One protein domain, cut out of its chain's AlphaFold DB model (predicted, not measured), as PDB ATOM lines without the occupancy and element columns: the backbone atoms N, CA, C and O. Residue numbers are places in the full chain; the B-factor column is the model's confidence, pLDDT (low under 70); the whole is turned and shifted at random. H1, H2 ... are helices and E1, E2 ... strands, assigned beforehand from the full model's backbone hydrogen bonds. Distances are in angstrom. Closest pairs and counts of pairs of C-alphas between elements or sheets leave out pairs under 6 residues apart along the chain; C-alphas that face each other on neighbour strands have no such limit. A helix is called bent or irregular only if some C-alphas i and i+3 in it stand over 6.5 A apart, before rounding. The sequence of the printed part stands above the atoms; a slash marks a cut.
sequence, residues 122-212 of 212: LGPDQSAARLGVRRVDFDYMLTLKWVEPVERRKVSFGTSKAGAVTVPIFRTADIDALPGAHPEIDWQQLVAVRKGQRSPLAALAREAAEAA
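What this domain is: This is residues 122 to 212 of the 212 residues of an uncharacterized protein of Streptomyces zinciresistens K42 (UniProt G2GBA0). A hairpin of two strands, E1 and E2, reaches out as an arm from one end of a cluster of five short helices. In the cluster H1 and H2, the helices nearest the middle, meet about perpendicular as a corner, with the first residue of H2, Arg 135, near Ala 128 of H1; H3, which follows E2 directly, packs on H1, and H5 runs side by side with H2, while H4 stays near H1 and H2 with few contacts. The printed part has 91 residues with five named helices and two named strands, in the order H1, H2, E1, E2, H3, H4, H5; the sheet, E1 - E2, is antiparallel and the class is mixed, helices and strands. The whole is only just compact, close to loose, with a radius of gyration of the C-alphas of 14.5 A, and only just elongated, with spans of 43 by 29 by 28 A.

How they stand to each other: E1, residues 151 to 156, and E2, residues 164 to 171, form an antiparallel hairpin with 141 degrees between their directions. N 153 and O 167, 2.9 A apart, and N 165 and O 155, 2.8 A apart, are within hydrogen-bond range. The closest C-alphas of E2 and H1, residues 124 to 131, are those of Pro 168 and Pro 124, 7.0 A apart. H1 touches H3, residues 172 to 181, at a steep tilt of 53 degrees, the same way; the C-alphas of Ser 127 and Ile 175 are closest, at 6.4 A. H1 also touches H2, residues 135 to 143, about perpendicular at 78 degrees; the closest C-alphas, of Ala 128 and Arg 135, are 5.4 A apart. H2 touches H5, residues 201 to 210, at a shallow tilt of 25 degrees, the same way, with the C-alphas of Tyr 140 and Leu 201 closest at 6.2 A. H4, residues 187 to 192, is close to but not clearly touching H1, with the C-alphas of Leu 131 and Val 191 closest at 7.8 A. Among the pairs that are apart are H3 and H5. The helix packing is mostly crossed, but only just: of three touching pairs, one is at a shallow tilt. In H1, H2, H4 and H5 every O i to N i+4 pair is within hydrogen-bond range; in H3 it is 3 of 6.

Where its parts are: E1 is 15.9 A long from first to last C-alpha and E2 21.5 A. H1 begins at C-alpha 124 (132.151, 119.612, 93.154). H3 measures 14.2 A and is irregular, but only just: C-alphas 176 and 179 are 7.0 A apart. H5 measures 14.3 A and ends at C-alpha 210 (115.501, 134.736, 81.273).

The domain as a whole: The C-alphas farthest apart, those of Thr 159 and Glu 184, are 44.8 A apart. The printed part has no cut, and no link is long. Residues 156 to 163 and residue 212 have pLDDT under 70; the mean of the printed part is 88.3.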
ATOM      1  N   LEU A 122     133.754 112.163  91.679       92.12
ATOM      2  CA  LEU A 122     134.246 113.505  91.966       92.12
ATOM      3  C   LEU A 122     133.171 114.308  92.696       92.12
ATOM      4  O   LEU A 122     132.025 114.389  92.256       92.12
ATOM      5  N   GLY A 123     133.544 114.924  93.816       93.50
ATOM      6  CA  GLY A 123     132.763 116.009  94.405       93.50
ATOM      7  C   GLY A 123     132.886 117.302  93.583       93.50
ATOM      8  O   GLY A 123     133.719 117.380  92.675       93.50
ATOM      9  N   PRO A 124     132.116 118.355  93.904       94.44
ATOM     10  CA  PRO A 124     132.151 119.612  93.154       94.44
ATOM     11  C   PRO A 124     133.532 120.276  93.109       94.44
ATOM     12  O   PRO A 124     133.967 120.717  92.049       94.44
ATOM     13  N   ASP A 125     134.248 120.303  94.236       95.00
ATOM     14  CA  ASP A 125     135.586 120.907  94.299       95.00
ATOM     15  C   ASP A 125     136.603 120.107  93.475       95.00
ATOM     16  O   ASP A 125     137.410 120.684  92.752       95.00
ATOM     17  N   GLN A 126     136.523 118.774  93.526       95.00
ATOM     18  CA  GLN A 126     137.367 117.889  92.722       95.00
ATOM     19  C   GLN A 126     137.058 118.021  91.226       95.00
ATOM     20  O   GLN A 126     137.974 118.011  90.411       95.00
ATOM     21  N   SER A 127     135.783 118.191  90.866       97.44
ATOM     22  CA  SER A 127     135.340 118.386  89.479       97.44
ATOM     23  C   SER A 127     135.856 119.712  88.916       97.44
ATOM     24  O   SER A 127     136.442 119.738  87.837       97.44
ATOM     25  N   ALA A 128     135.726 120.804  89.678       96.94
ATOM     26  CA  ALA A 128     136.267 122.107  89.298       96.94
ATOM     27  C   ALA A 128     137.797 122.068  89.144       96.94
ATOM     28  O   ALA A 128     138.330 122.534  88.138       96.94
ATOM     29  N   ALA A 129     138.497 121.450  90.104       97.12
ATOM     30  CA  ALA A 129     139.947 121.286  90.053       97.12
ATOM     31  C   ALA A 129     140.396 120.468  88.834       97.12
ATOM     32  O   ALA A 129     141.378 120.825  88.189       97.12
ATOM     33  N   ARG A 130     139.658 119.407  88.486       96.69
ATOM     34  CA  ARG A 130     139.947 118.567  87.320       96.69
ATOM     35  C   ARG A 130     139.838 119.330  85.999       96.69
ATOM     36  O   ARG A 130     140.672 119.135  85.124       96.69
ATOM     37  N   LEU A 131     138.859 120.223  85.884       96.38
ATOM     38  CA  LEU A 131     138.702 121.120  84.736       96.38
ATOM     39  C   LEU A 131     139.698 122.295  84.740       96.38
ATOM     40  O   LEU A 131     139.784 123.025  83.759       96.38
ATOM     41  N   GLY A 132     140.414 122.524  85.846       95.81
ATOM     42  CA  GLY A 132     141.266 123.701  86.023       95.81
ATOM     43  C   GLY A 132     140.491 125.015  86.172       95.81
ATOM     44  O   GLY A 132     141.072 126.084  86.008       95.81
ATOM     45  N   VAL A 133     139.191 124.960  86.477       95.81
ATOM     46  CA  VAL A 133     138.322 126.143  86.613       95.81
ATOM     47  C   VAL A 133     138.042 126.453  88.081       95.81
ATOM     48  O   VAL A 133     138.247 125.630  88.976       95.81
ATOM     49  N   ARG A 134     137.537 127.656  88.370       95.69
ATOM     50  CA  ARG A 134     137.163 128.005  89.745       95.69
ATOM     51  C   ARG A 134     135.871 127.293  90.126       95.69
ATOM     52  O   ARG A 134     134.997 127.048  89.298       95.69
ATOM     53  N   ARG A 135     135.685 127.076  91.429       94.94
ATOM     54  CA  ARG A 135     134.480 126.431  91.966       94.94
ATOM     55  C   ARG A 135     133.171 127.107  91.534       94.94
ATOM     56  O   ARG A 135     132.213 126.407  91.226       94.94
ATOM     57  N   VAL A 136     133.167 128.441  91.464       94.62
ATOM     58  CA  VAL A 136     132.013 129.237  91.008       94.62
ATOM     59  C   VAL A 136     131.694 129.022  89.526       94.62
ATOM     60  O   VAL A 136     130.529 129.033  89.146       94.62
ATOM     61  N   ASP A 137     132.707 128.791  88.685       95.31
ATOM     62  CA  ASP A 137     132.495 128.514  87.263       95.31
ATOM     63  C   ASP A 137     131.824 127.142  87.100       95.31
ATOM     64  O   ASP A 137     130.861 127.012  86.350       95.31
ATOM     65  N   PHE A 138     132.236 126.151  87.899       96.06
ATOM     66  CA  PHE A 138     131.562 124.852  87.951       96.06
ATOM     67  C   PHE A 138     130.111 124.949  88.467       96.06
ATOM     68  O   PHE A 138     129.230 124.273  87.945       96.06
ATOM     69  N   ASP A 139     129.811 125.826  89.436       94.94
ATOM     70  CA  ASP A 139     128.421 126.067  89.872       94.94
ATOM     71  C   ASP A 139     127.532 126.624  88.750       94.94
ATOM     72  O   ASP A 139     126.353 126.265  88.652       94.94
ATOM     73  N   TYR A 140     128.081 127.465  87.870       95.19
ATOM     74  CA  TYR A 140     127.344 127.910  86.689       95.19
ATOM     75  C   TYR A 140     127.061 126.757  85.726       95.19
ATOM     76  O   TYR A 140     125.949 126.688  85.215       95.19
ATOM     77  N   MET A 141     127.990 125.815  85.538       95.75
ATOM     78  CA  MET A 141     127.751 124.620  84.710       95.75
ATOM     79  C   MET A 141     126.597 123.764  85.257       95.75
ATOM     80  O   MET A 141     125.783 123.260  84.487       95.75
ATOM     81  N   LEU A 142     126.470 123.654  86.586       93.94
ATOM     82  CA  LEU A 142     125.322 122.993  87.223       93.94
ATOM     83  C   LEU A 142     124.018 123.768  87.002       93.94
ATOM     84  O   LEU A 142     122.982 123.170  86.721       93.94
ATOM     85  N   THR A 143     124.068 125.096  87.106       92.69
ATOM     86  CA  THR A 143     122.908 125.975  86.868       92.69
ATOM     87  C   THR A 143     122.425 125.873  85.420       92.69
ATOM     88  O   THR A 143     121.225 125.819  85.164       92.69
ATOM     89  N   LEU A 144     123.369 125.780  84.486       93.75
ATOM     90  CA  LEU A 144     123.145 125.589  83.055       93.75
ATOM     91  C   LEU A 144     122.779 124.143  82.680       93.75
ATOM     92  O   LEU A 144     122.482 123.879  81.518       93.75
ATOM     93  N   LYS A 145     122.783 123.214  83.648       94.12
ATOM     94  CA  LYS A 145     122.503 121.778  83.466       94.12
ATOM     95  C   LYS A 145     123.425 121.086  82.455       94.12
ATOM     96  O   LYS A 145     123.022 120.135  81.796       94.12
ATOM     97  N   TRP A 146     124.670 121.542  82.345       95.25
ATOM     98  CA  TRP A 146     125.681 120.907  81.489       95.25
ATOM     99  C   TRP A 146     126.161 119.569  82.050       95.25
ATOM    100  O   TRP A 146     126.608 118.695  81.316       95.25
ATOM    101  N   VAL A 147     126.053 119.402  83.368       94.69
ATOM    102  CA  VAL A 147     126.351 118.150  84.052       94.69
ATOM    103  C   VAL A 147     125.368 117.933  85.195       94.69
ATOM    104  O   VAL A 147     125.027 118.862  85.930       94.69
ATOM    105  N   GLU A 148     124.934 116.688  85.363       91.75
ATOM    106  CA  GLU A 148     124.063 116.265  86.454       91.75
ATOM    107  C   GLU A 148     124.789 115.272  87.372       91.75
ATOM    108  O   GLU A 148     125.585 114.451  86.910       91.75
ATOM    109  N   PRO A 149     124.550 115.329  88.693       92.81
ATOM    110  CA  PRO A 149     125.142 114.369  89.607       92.81
ATOM    111  C   PRO A 149     124.525 112.984  89.424       92.81
ATOM    112  O   PRO A 149     123.305 112.831  89.428       92.81
ATOM    113  N   VAL A 150     125.376 111.960  89.369       89.44
ATOM    114  CA  VAL A 150     124.949 110.555  89.284       89.44
ATOM    115  C   VAL A 150     124.507 109.990  90.631       89.44
ATOM    116  O   VAL A 150     123.770 109.010  90.685       89.44
ATOM    117  N   GLU A 151     124.958 110.592  91.731       85.94
ATOM    118  CA  GLU A 151     124.587 110.205  93.091       85.94
ATOM    119  C   GLU A 151     124.606 111.438  94.002       85.94
ATOM    120  O   GLU A 151     125.370 112.382  93.801       85.94
ATOM    121  N   ARG A 152     123.772 111.434  95.042       87.62
ATOM    122  CA  ARG A 152     123.867 112.379  96.159       87.62
ATOM    123  C   ARG A 152     124.270 111.612  97.407       87.62
ATOM    124  O   ARG A 152     123.502 110.795  97.905       87.62
ATOM    125  N   ARG A 153     125.468 111.886  97.919       81.38
ATOM    126  CA  ARG A 153     126.060 111.138  99.027       81.38
ATOM    127  C   ARG A 153     126.084 111.973 100.296       81.38
ATOM    128  O   ARG A 153     126.592 113.089 100.300       81.38
ATOM    129  N   LYS A 154     125.586 111.411 101.398       80.75
ATOM    130  CA  LYS A 154     125.793 111.984 102.732       80.75
ATOM    131  C   LYS A 154     127.242 111.752 103.151       80.75
ATOM    132  O   LYS A 154     127.684 110.610 103.251       80.75
ATOM    133  N   VAL A 155     127.969 112.833 103.390       72.44
ATOM    134  CA  VAL A 155     129.330 112.827 103.919       72.44
ATOM    135  C   VAL A 155     129.341 113.548 105.260       72.44
ATOM    136  O   VAL A 155     128.809 114.646 105.405       72.44
ATOM    137  N   SER A 156     129.915 112.907 106.272       67.50
ATOM    138  CA  SER A 156     130.153 113.508 107.582       67.50
ATOM    139  C   SER A 156     131.599 113.984 107.651       67.50
ATOM    140  O   SER A 156     132.521 113.181 107.513       67.50
ATOM    141  N   PHE A 157     131.802 115.281 107.869       57.78
ATOM    142  CA  PHE A 157     133.135 115.852 108.043       57.78
ATOM    143  C   PHE A 157     133.571 115.743 109.514       57.78
ATOM    144  O   PHE A 157     133.182 116.548 110.367       57.78
ATOM    145  N   GLY A 158     134.392 114.730 109.803       58.66
ATOM    146  CA  GLY A 158     134.992 114.492 111.120       58.66
ATOM    147  C   GLY A 158     133.989 114.210 112.248       58.66
ATOM    148  O   GLY A 158     132.816 113.928 112.020       58.66
ATOM    149  N   THR A 159     134.460 114.314 113.492       50.19
ATOM    150  CA  THR A 159     133.674 114.202 114.740       50.19
ATOM    151  C   THR A 159     132.911 115.484 115.100       50.19
ATOM    152  O   THR A 159     132.378 115.616 116.203       50.19
ATOM    153  N   SER A 160     132.871 116.466 114.197       51.97
ATOM    154  CA  SER A 160     132.282 117.771 114.486       51.97
ATOM    155  C   SER A 160     130.749 117.738 114.426       51.97
ATOM    156  O   SER A 160     130.145 117.054 113.603       51.97
ATOM    157  N   LYS A 161     130.105 118.533 115.293       51.22
ATOM    158  CA  LYS A 161     128.641 118.690 115.424       51.22
ATOM    159  C   LYS A 161     127.924 119.213 114.160       51.22
ATOM    160  O   LYS A 161     126.719 119.431 114.213       51.22
ATOM    161  N   ALA A 162     128.631 119.437 113.049       59.16
ATOM    162  CA  ALA A 162     128.101 120.064 111.836       59.16
ATOM    163  C   ALA A 162     127.127 119.177 111.030       59.16
ATOM    164  O   ALA A 162     126.485 119.664 110.104       59.16
ATOM    165  N   GLY A 163     126.959 117.906 111.410       62.59
ATOM    166  CA  GLY A 163     126.019 116.994 110.762       62.59
ATOM    167  C   GLY A 163     126.511 116.481 109.406       62.59
ATOM    168  O   GLY A 163     127.481 116.971 108.830       62.59
ATOM    169  N   ALA A 164     125.859 115.430 108.907       76.19
ATOM    170  CA  ALA A 164     126.151 114.893 107.584       76.19
ATOM    171  C   ALA A 164     125.629 115.852 106.502       76.19
ATOM    172  O   ALA A 164     124.445 116.191 106.489       76.19
ATOM    173  N   VAL A 165     126.498 116.253 105.576       81.19
ATOM    174  CA  VAL A 165     126.152 117.090 104.424       81.19
ATOM    175  C   VAL A 165     125.918 116.193 103.220       81.19
ATOM    176  O   VAL A 165     126.701 115.289 102.942       81.19
ATOM    177  N   THR A 166     124.839 116.434 102.481       87.19
ATOM    178  CA  THR A 166     124.597 115.741 101.212       87.19
ATOM    179  C   THR A 166     125.362 116.448 100.100       87.19
ATOM    180  O   THR A 166     125.051 117.588  99.765       87.19
ATOM    181  N   VAL A 167     126.343 115.765  99.515       88.25
ATOM    182  CA  VAL A 167     127.193 116.279  98.438       88.25
ATOM    183  C   VAL A 167     126.838 115.577  97.120       88.25
ATOM    184  O   VAL A 167     126.694 114.350  97.106       88.25
ATOM    185  N   PRO A 168     126.656 116.321  96.012       93.56
ATOM    186  CA  PRO A 168     126.498 115.726  94.688       93.56
ATOM    187  C   PRO A 168     127.809 115.085  94.220       93.56
ATOM    188  O   PRO A 168     128.883 115.658  94.395       93.56
ATOM    189  N   ILE A 169     127.706 113.903  93.623       92.62
ATOM    190  CA  ILE A 169     128.822 113.132  93.079       92.62
ATOM    191  C   ILE A 169     128.668 113.048  91.564       92.62
ATOM    192  O   ILE A 169     127.601 112.691  91.061       92.62
ATOM    193  N   PHE A 170     129.750 113.344  90.856       94.19
ATOM    194  CA  PHE A 170     129.861 113.289  89.402       94.19
ATOM    195  C   PHE A 170     130.805 112.164  88.991       94.19
ATOM    196  O   PHE A 170     131.664 111.753  89.776       94.19
ATOM    197  N   ARG A 171     130.662 111.669  87.760       93.06
ATOM    198  CA  ARG A 171     131.645 110.748  87.186       93.06
ATOM    199  C   ARG A 171     132.759 111.530  86.532       93.06
ATOM    200  O   ARG A 171     132.512 112.519  85.850       93.06
ATOM    201  N   THR A 172     133.967 111.013  86.673       94.94
ATOM    202  CA  THR A 172     135.156 111.556  86.021       94.94
ATOM    203  C   THR A 172     134.967 111.730  84.509       94.94
ATOM    204  O   THR A 172     135.263 112.802  83.993       94.94
ATOM    205  N   ALA A 173     134.385 110.744  83.820       94.75
ATOM    206  CA  ALA A 173     134.133 110.813  82.381       94.75
ATOM    207  C   ALA A 173     133.165 111.934  81.977       94.75
ATOM    208  O   ALA A 173     133.388 112.581  80.959       94.75
ATOM    209  N   ASP A 174     132.117 112.181  82.771       95.62
ATOM    210  CA  ASP A 174     131.158 113.254  82.481       95.62
ATOM    211  C   ASP A 174     131.839 114.623  82.618       95.62
ATOM    212  O   ASP A 174     131.603 115.514  81.809       95.62
ATOM    213  N   ILE A 175     132.738 114.771  83.600       97.62
ATOM    214  CA  ILE A 175     133.541 115.988  83.771       97.62
ATOM    215  C   ILE A 175     134.535 116.161  82.618       97.62
ATOM    216  O   ILE A 175     134.620 117.245  82.050       97.62
ATOM    217  N   ASP A 176     135.252 115.104  82.235       97.19
ATOM    218  CA  ASP A 176     136.234 115.152  81.142       97.19
ATOM    219  C   ASP A 176     135.599 115.428  79.775       97.19
ATOM    220  O   ASP A 176     136.242 115.997  78.894       97.19
ATOM    221  N   ALA A 177     134.337 115.037  79.589       96.75
ATOM    222  CA  ALA A 177     133.602 115.262  78.355       96.75
ATOM    223  C   ALA A 177     133.121 116.713  78.192       96.75
ATOM    224  O   ALA A 177     132.848 117.121  77.062       96.75
ATOM    225  N   LEU A 178     133.035 117.502  79.275       96.81
ATOM    226  CA  LEU A 178     132.464 118.854  79.240       96.81
ATOM    227  C   LEU A 178     133.117 119.767  78.188       96.81
ATOM    228  O   LEU A 178     132.370 120.378  77.423       96.81
ATOM    229  N   PRO A 179     134.460 119.835  78.058       96.00
ATOM    230  CA  PRO A 179     135.071 120.659  77.021       96.00
ATOM    231  C   PRO A 179     134.723 120.255  75.592       96.00
ATOM    232  O   PRO A 179     134.573 121.114  74.729       96.00
ATOM    233  N   GLY A 180     134.563 118.953  75.343       95.94
ATOM    234  CA  GLY A 180     134.146 118.445  74.038       95.94
ATOM    235  C   GLY A 180     132.650 118.620  73.768       95.94
ATOM    236  O   GLY A 180     132.262 118.787  72.616       95.94
ATOM    237  N   ALA A 181     131.818 118.588  74.813       95.81
ATOM    238  CA  ALA A 181     130.372 118.785  74.719       95.81
ATOM    239  C   ALA A 181     129.978 120.258  74.524       95.81
ATOM    240  O   ALA A 181     128.932 120.523  73.936       95.81
ATOM    241  N   HIS A 182     130.827 121.187  74.975       94.50
ATOM    242  CA  HIS A 182     130.627 122.634  74.862       94.50
ATOM    243  C   HIS A 182     131.784 123.315  74.109       94.50
ATOM    244  O   HIS A 182     132.543 124.092  74.707       94.50
ATOM    245  N   PRO A 183     131.966 123.018  72.805       93.75
ATOM    246  CA  PRO A 183     133.025 123.612  71.992       93.75
ATOM    247  C   PRO A 183     132.824 125.116  71.744       93.75
ATOM    248  O   PRO A 183     133.761 125.802  71.345       93.75
ATOM    249  N   GLU A 184     131.616 125.639  71.970       91.69
ATOM    250  CA  GLU A 184     131.285 127.063  71.879       91.69
ATOM    251  C   GLU A 184     131.942 127.919  72.973       91.69
ATOM    252  O   GLU A 184     131.966 129.146  72.866       91.69
ATOM    253  N   ILE A 185     132.470 127.290  74.025       93.62
ATOM    254  CA  ILE A 185     133.084 127.972  75.161       93.62
ATOM    255  C   ILE A 185     134.594 128.054  74.974       93.62
ATOM    256  O   ILE A 185     135.268 127.057  74.716       93.62
ATOM    257  N   ASP A 186     135.158 129.241  75.198       93.38
ATOM    258  CA  ASP A 186     136.605 129.393  75.332       93.38
ATOM    259  C   ASP A 186     137.061 128.862  76.703       93.38
ATOM    260  O   ASP A 186     137.098 129.568  77.718       93.38
ATOM    261  N   TRP A 187     137.397 127.573  76.734       94.00
ATOM    262  CA  TRP A 187     137.873 126.888  77.935       94.00
ATOM    263  C   TRP A 187     139.208 127.434  78.444       94.00
ATOM    264  O   TRP A 187     139.434 127.458  79.654       94.00
ATOM    265  N   GLN A 188     140.081 127.925  77.557       93.88
ATOM    266  CA  GLN A 188     141.345 128.536  77.972       93.88
ATOM    267  C   GLN A 188     141.092 129.856  78.700       93.88
ATOM    268  O   GLN A 188     141.691 130.110  79.747       93.88
ATOM    269  N   GLN A 189     140.161 130.667  78.191       93.12
ATOM    270  CA  GLN A 189     139.714 131.870  78.877       93.12
ATOM    271  C   GLN A 189     139.108 131.529  80.239       93.12
ATOM    272  O   GLN A 189     139.439 132.194  81.220       93.12
ATOM    273  N   LEU A 190     138.262 130.496  80.314       93.50
ATOM    274  CA  LEU A 190     137.605 130.089  81.555       93.50
ATOM    275  C   LEU A 190     138.608 129.647  82.635       93.50
ATOM    276  O   LEU A 190     138.481 130.050  83.791       93.50
ATOM    277  N   VAL A 191     139.638 128.886  82.257       94.38
ATOM    278  CA  VAL A 191     140.745 128.487  83.149       94.38
ATOM    279  C   VAL A 191     141.576 129.698  83.596       94.38
ATOM    280  O   VAL A 191     142.041 129.757  84.734       94.38
ATOM    281  N   ALA A 192     141.746 130.701  82.732       94.81
ATOM    282  CA  ALA A 192     142.547 131.888  83.028       94.81
ATOM    283  C   ALA A 192     141.848 132.923  83.938       94.81
ATOM    284  O   ALA A 192     142.498 133.883  84.377       94.81
ATOM    285  N   VAL A 193     140.549 132.768  84.234       92.31
ATOM    286  CA  VAL A 193     139.791 133.759  85.011       92.31
ATOM    287  C   VAL A 193     140.324 133.863  86.440       92.31
ATOM    288  O   VAL A 193     140.341 132.905  87.213       92.31
ATOM    289  N   ARG A 194     140.709 135.075  86.845       88.88
ATOM    290  CA  ARG A 194     141.287 135.330  88.172       88.88
ATOM    291  C   ARG A 194     140.222 135.589  89.233       88.88
ATOM    292  O   ARG A 194     139.058 135.884  88.950       88.88
ATOM    293  N   LYS A 195     140.617 135.510  90.505       86.44
ATOM    294  CA  LYS A 195     139.764 135.918  91.633       86.44
ATOM    295  C   LYS A 195     139.308 137.375  91.453       86.44
ATOM    296  O   LYS A 195     140.110 138.233  91.103       86.44
ATOM    297  N   GLY A 196     138.024 137.642  91.692       87.19
ATOM    298  CA  GLY A 196     137.417 138.973  91.540       87.19
ATOM    299  C   GLY A 196     136.947 139.310  90.120       87.19
ATOM    300  O   GLY A 196     136.189 140.257  89.950       87.19
ATOM    301  N   GLN A 197     137.327 138.522  89.108       89.56
ATOM    302  CA  GLN A 197     136.781 138.661  87.758       89.56
ATOM    303  C   GLN A 197     135.466 137.891  87.622       89.56
ATOM    304  O   GLN A 197     135.317 136.780  88.147       89.56
ATOM    305  N   ARG A 198     134.509 138.484  86.901       88.50
ATOM    306  CA  ARG A 198     133.221 137.851  86.610       88.50
ATOM    307  C   ARG A 198     133.429 136.633  85.710       88.50
ATOM    308  O   ARG A 198     134.235 136.678  84.788       88.50
ATOM    309  N   SER A 199     132.707 135.552  86.000       89.50
ATOM    310  CA  SER A 199     132.705 134.359  85.149       89.50
ATOM    311  C   SER A 199     132.097 134.677  83.777       89.50
ATOM    312  O   SER A 199     131.018 135.277  83.747       89.50
ATOM    313  N   PRO A 200     132.712 134.241  82.664       87.81
ATOM    314  CA  PRO A 200     132.079 134.255  81.344       87.81
ATOM    315  C   PRO A 200     130.740 133.499  81.332       87.81
ATOM    316  O   PRO A 200     129.778 133.943  80.708       87.81
ATOM    317  N   LEU A 201     130.630 132.425  82.122       92.69
ATOM    318  CA  LEU A 201     129.413 131.615  82.224       92.69
ATOM    319  C   LEU A 201     128.263 132.335  82.938       92.69
ATOM    320  O   LEU A 201     127.108 131.948  82.792       92.69
ATOM    321  N   ALA A 202     128.542 133.410  83.681       89.81
ATOM    322  CA  ALA A 202     127.505 134.166  84.379       89.81
ATOM    323  C   ALA A 202     126.549 134.892  83.419       89.81
ATOM    324  O   ALA A 202     125.409 135.164  83.796       89.81
ATOM    325  N   ALA A 203     127.011 135.264  82.221       87.31
ATOM    326  CA  ALA A 203     126.152 135.864  81.200       87.31
ATOM    327  C   ALA A 203     125.201 134.812  80.616       87.31
ATOM    328  O   ALA A 203     123.991 135.016  80.642       87.31
ATOM    329  N   LEU A 204     125.747 133.651  80.239       89.19
ATOM    330  CA  LEU A 204     124.983 132.512  79.726       89.19
ATOM    331  C   LEU A 204     123.948 132.012  80.735       89.19
ATOM    332  O   LEU A 204     122.798 131.778  80.383       89.19
ATOM    333  N   ALA A 205     124.326 131.892  82.011       87.12
ATOM    334  CA  ALA A 205     123.405 131.461  83.059       87.12
ATOM    335  C   ALA A 205     122.244 132.446  83.256       87.12
ATOM    336  O   ALA A 205     121.125 132.027  83.540       87.12
ATOM    337  N   ARG A 206     122.495 133.750  83.087       87.12
ATOM    338  CA  ARG A 206     121.440 134.765  83.133       87.12
ATOM    339  C   ARG A 206     120.509 134.645  81.927       87.12
ATOM    340  O   ARG A 206     119.304 134.636  82.116       87.12
ATOM    341  N   GLU A 207     121.059 134.522  80.724       86.00
ATOM    342  CA  GLU A 207     120.270 134.374  79.491       86.00
ATOM    343  C   GLU A 207     119.398 133.114  79.527       86.00
ATOM    344  O   GLU A 207     118.212 133.172  79.220       86.00
ATOM    345  N   ALA A 208     119.952 131.991  79.990       83.94
ATOM    346  CA  ALA A 208     119.204 130.750  80.169       83.94
ATOM    347  C   ALA A 208     118.067 130.887  81.196       83.94
ATOM    348  O   ALA A 208     117.007 130.299  81.010       83.94
ATOM    349  N   ALA A 209     118.272 131.661  82.267       82.81
ATOM    350  CA  ALA A 209     117.241 131.919  83.270       82.81
ATOM    351  C   ALA A 209     116.141 132.869  82.770       82.81
ATOM    352  O   ALA A 209     114.999 132.737  83.191       82.81
ATOM    353  N   GLU A 210     116.470 133.818  81.891       81.25
ATOM    354  CA  GLU A 210     115.501 134.736  81.273       81.25
ATOM    355  C   GLU A 210     114.653 134.053  80.184       81.25
ATOM    356  O   GLU A 210     113.550 134.510  79.888       81.25
ATOM    357  N   ALA A 211     115.153 132.962  79.596       76.19
ATOM    358  CA  ALA A 211     114.466 132.182  78.566       76.19
ATOM    359  C   ALA A 211     113.592 131.027  79.105       76.19
ATOM    360  O   ALA A 211     112.900 130.383  78.312       76.19
ATOM    361  N   ALA A 212     113.655 130.739  80.410       66.00
ATOM    362  CA  ALA A 212     112.938 129.650  81.081       66.00
ATOM    363  C   ALA A 212     111.631 130.126  81.734       66.00
ATOM    364  O   ALA A 212     110.663 129.331  81.722       66.00
TER     365      ALA A 212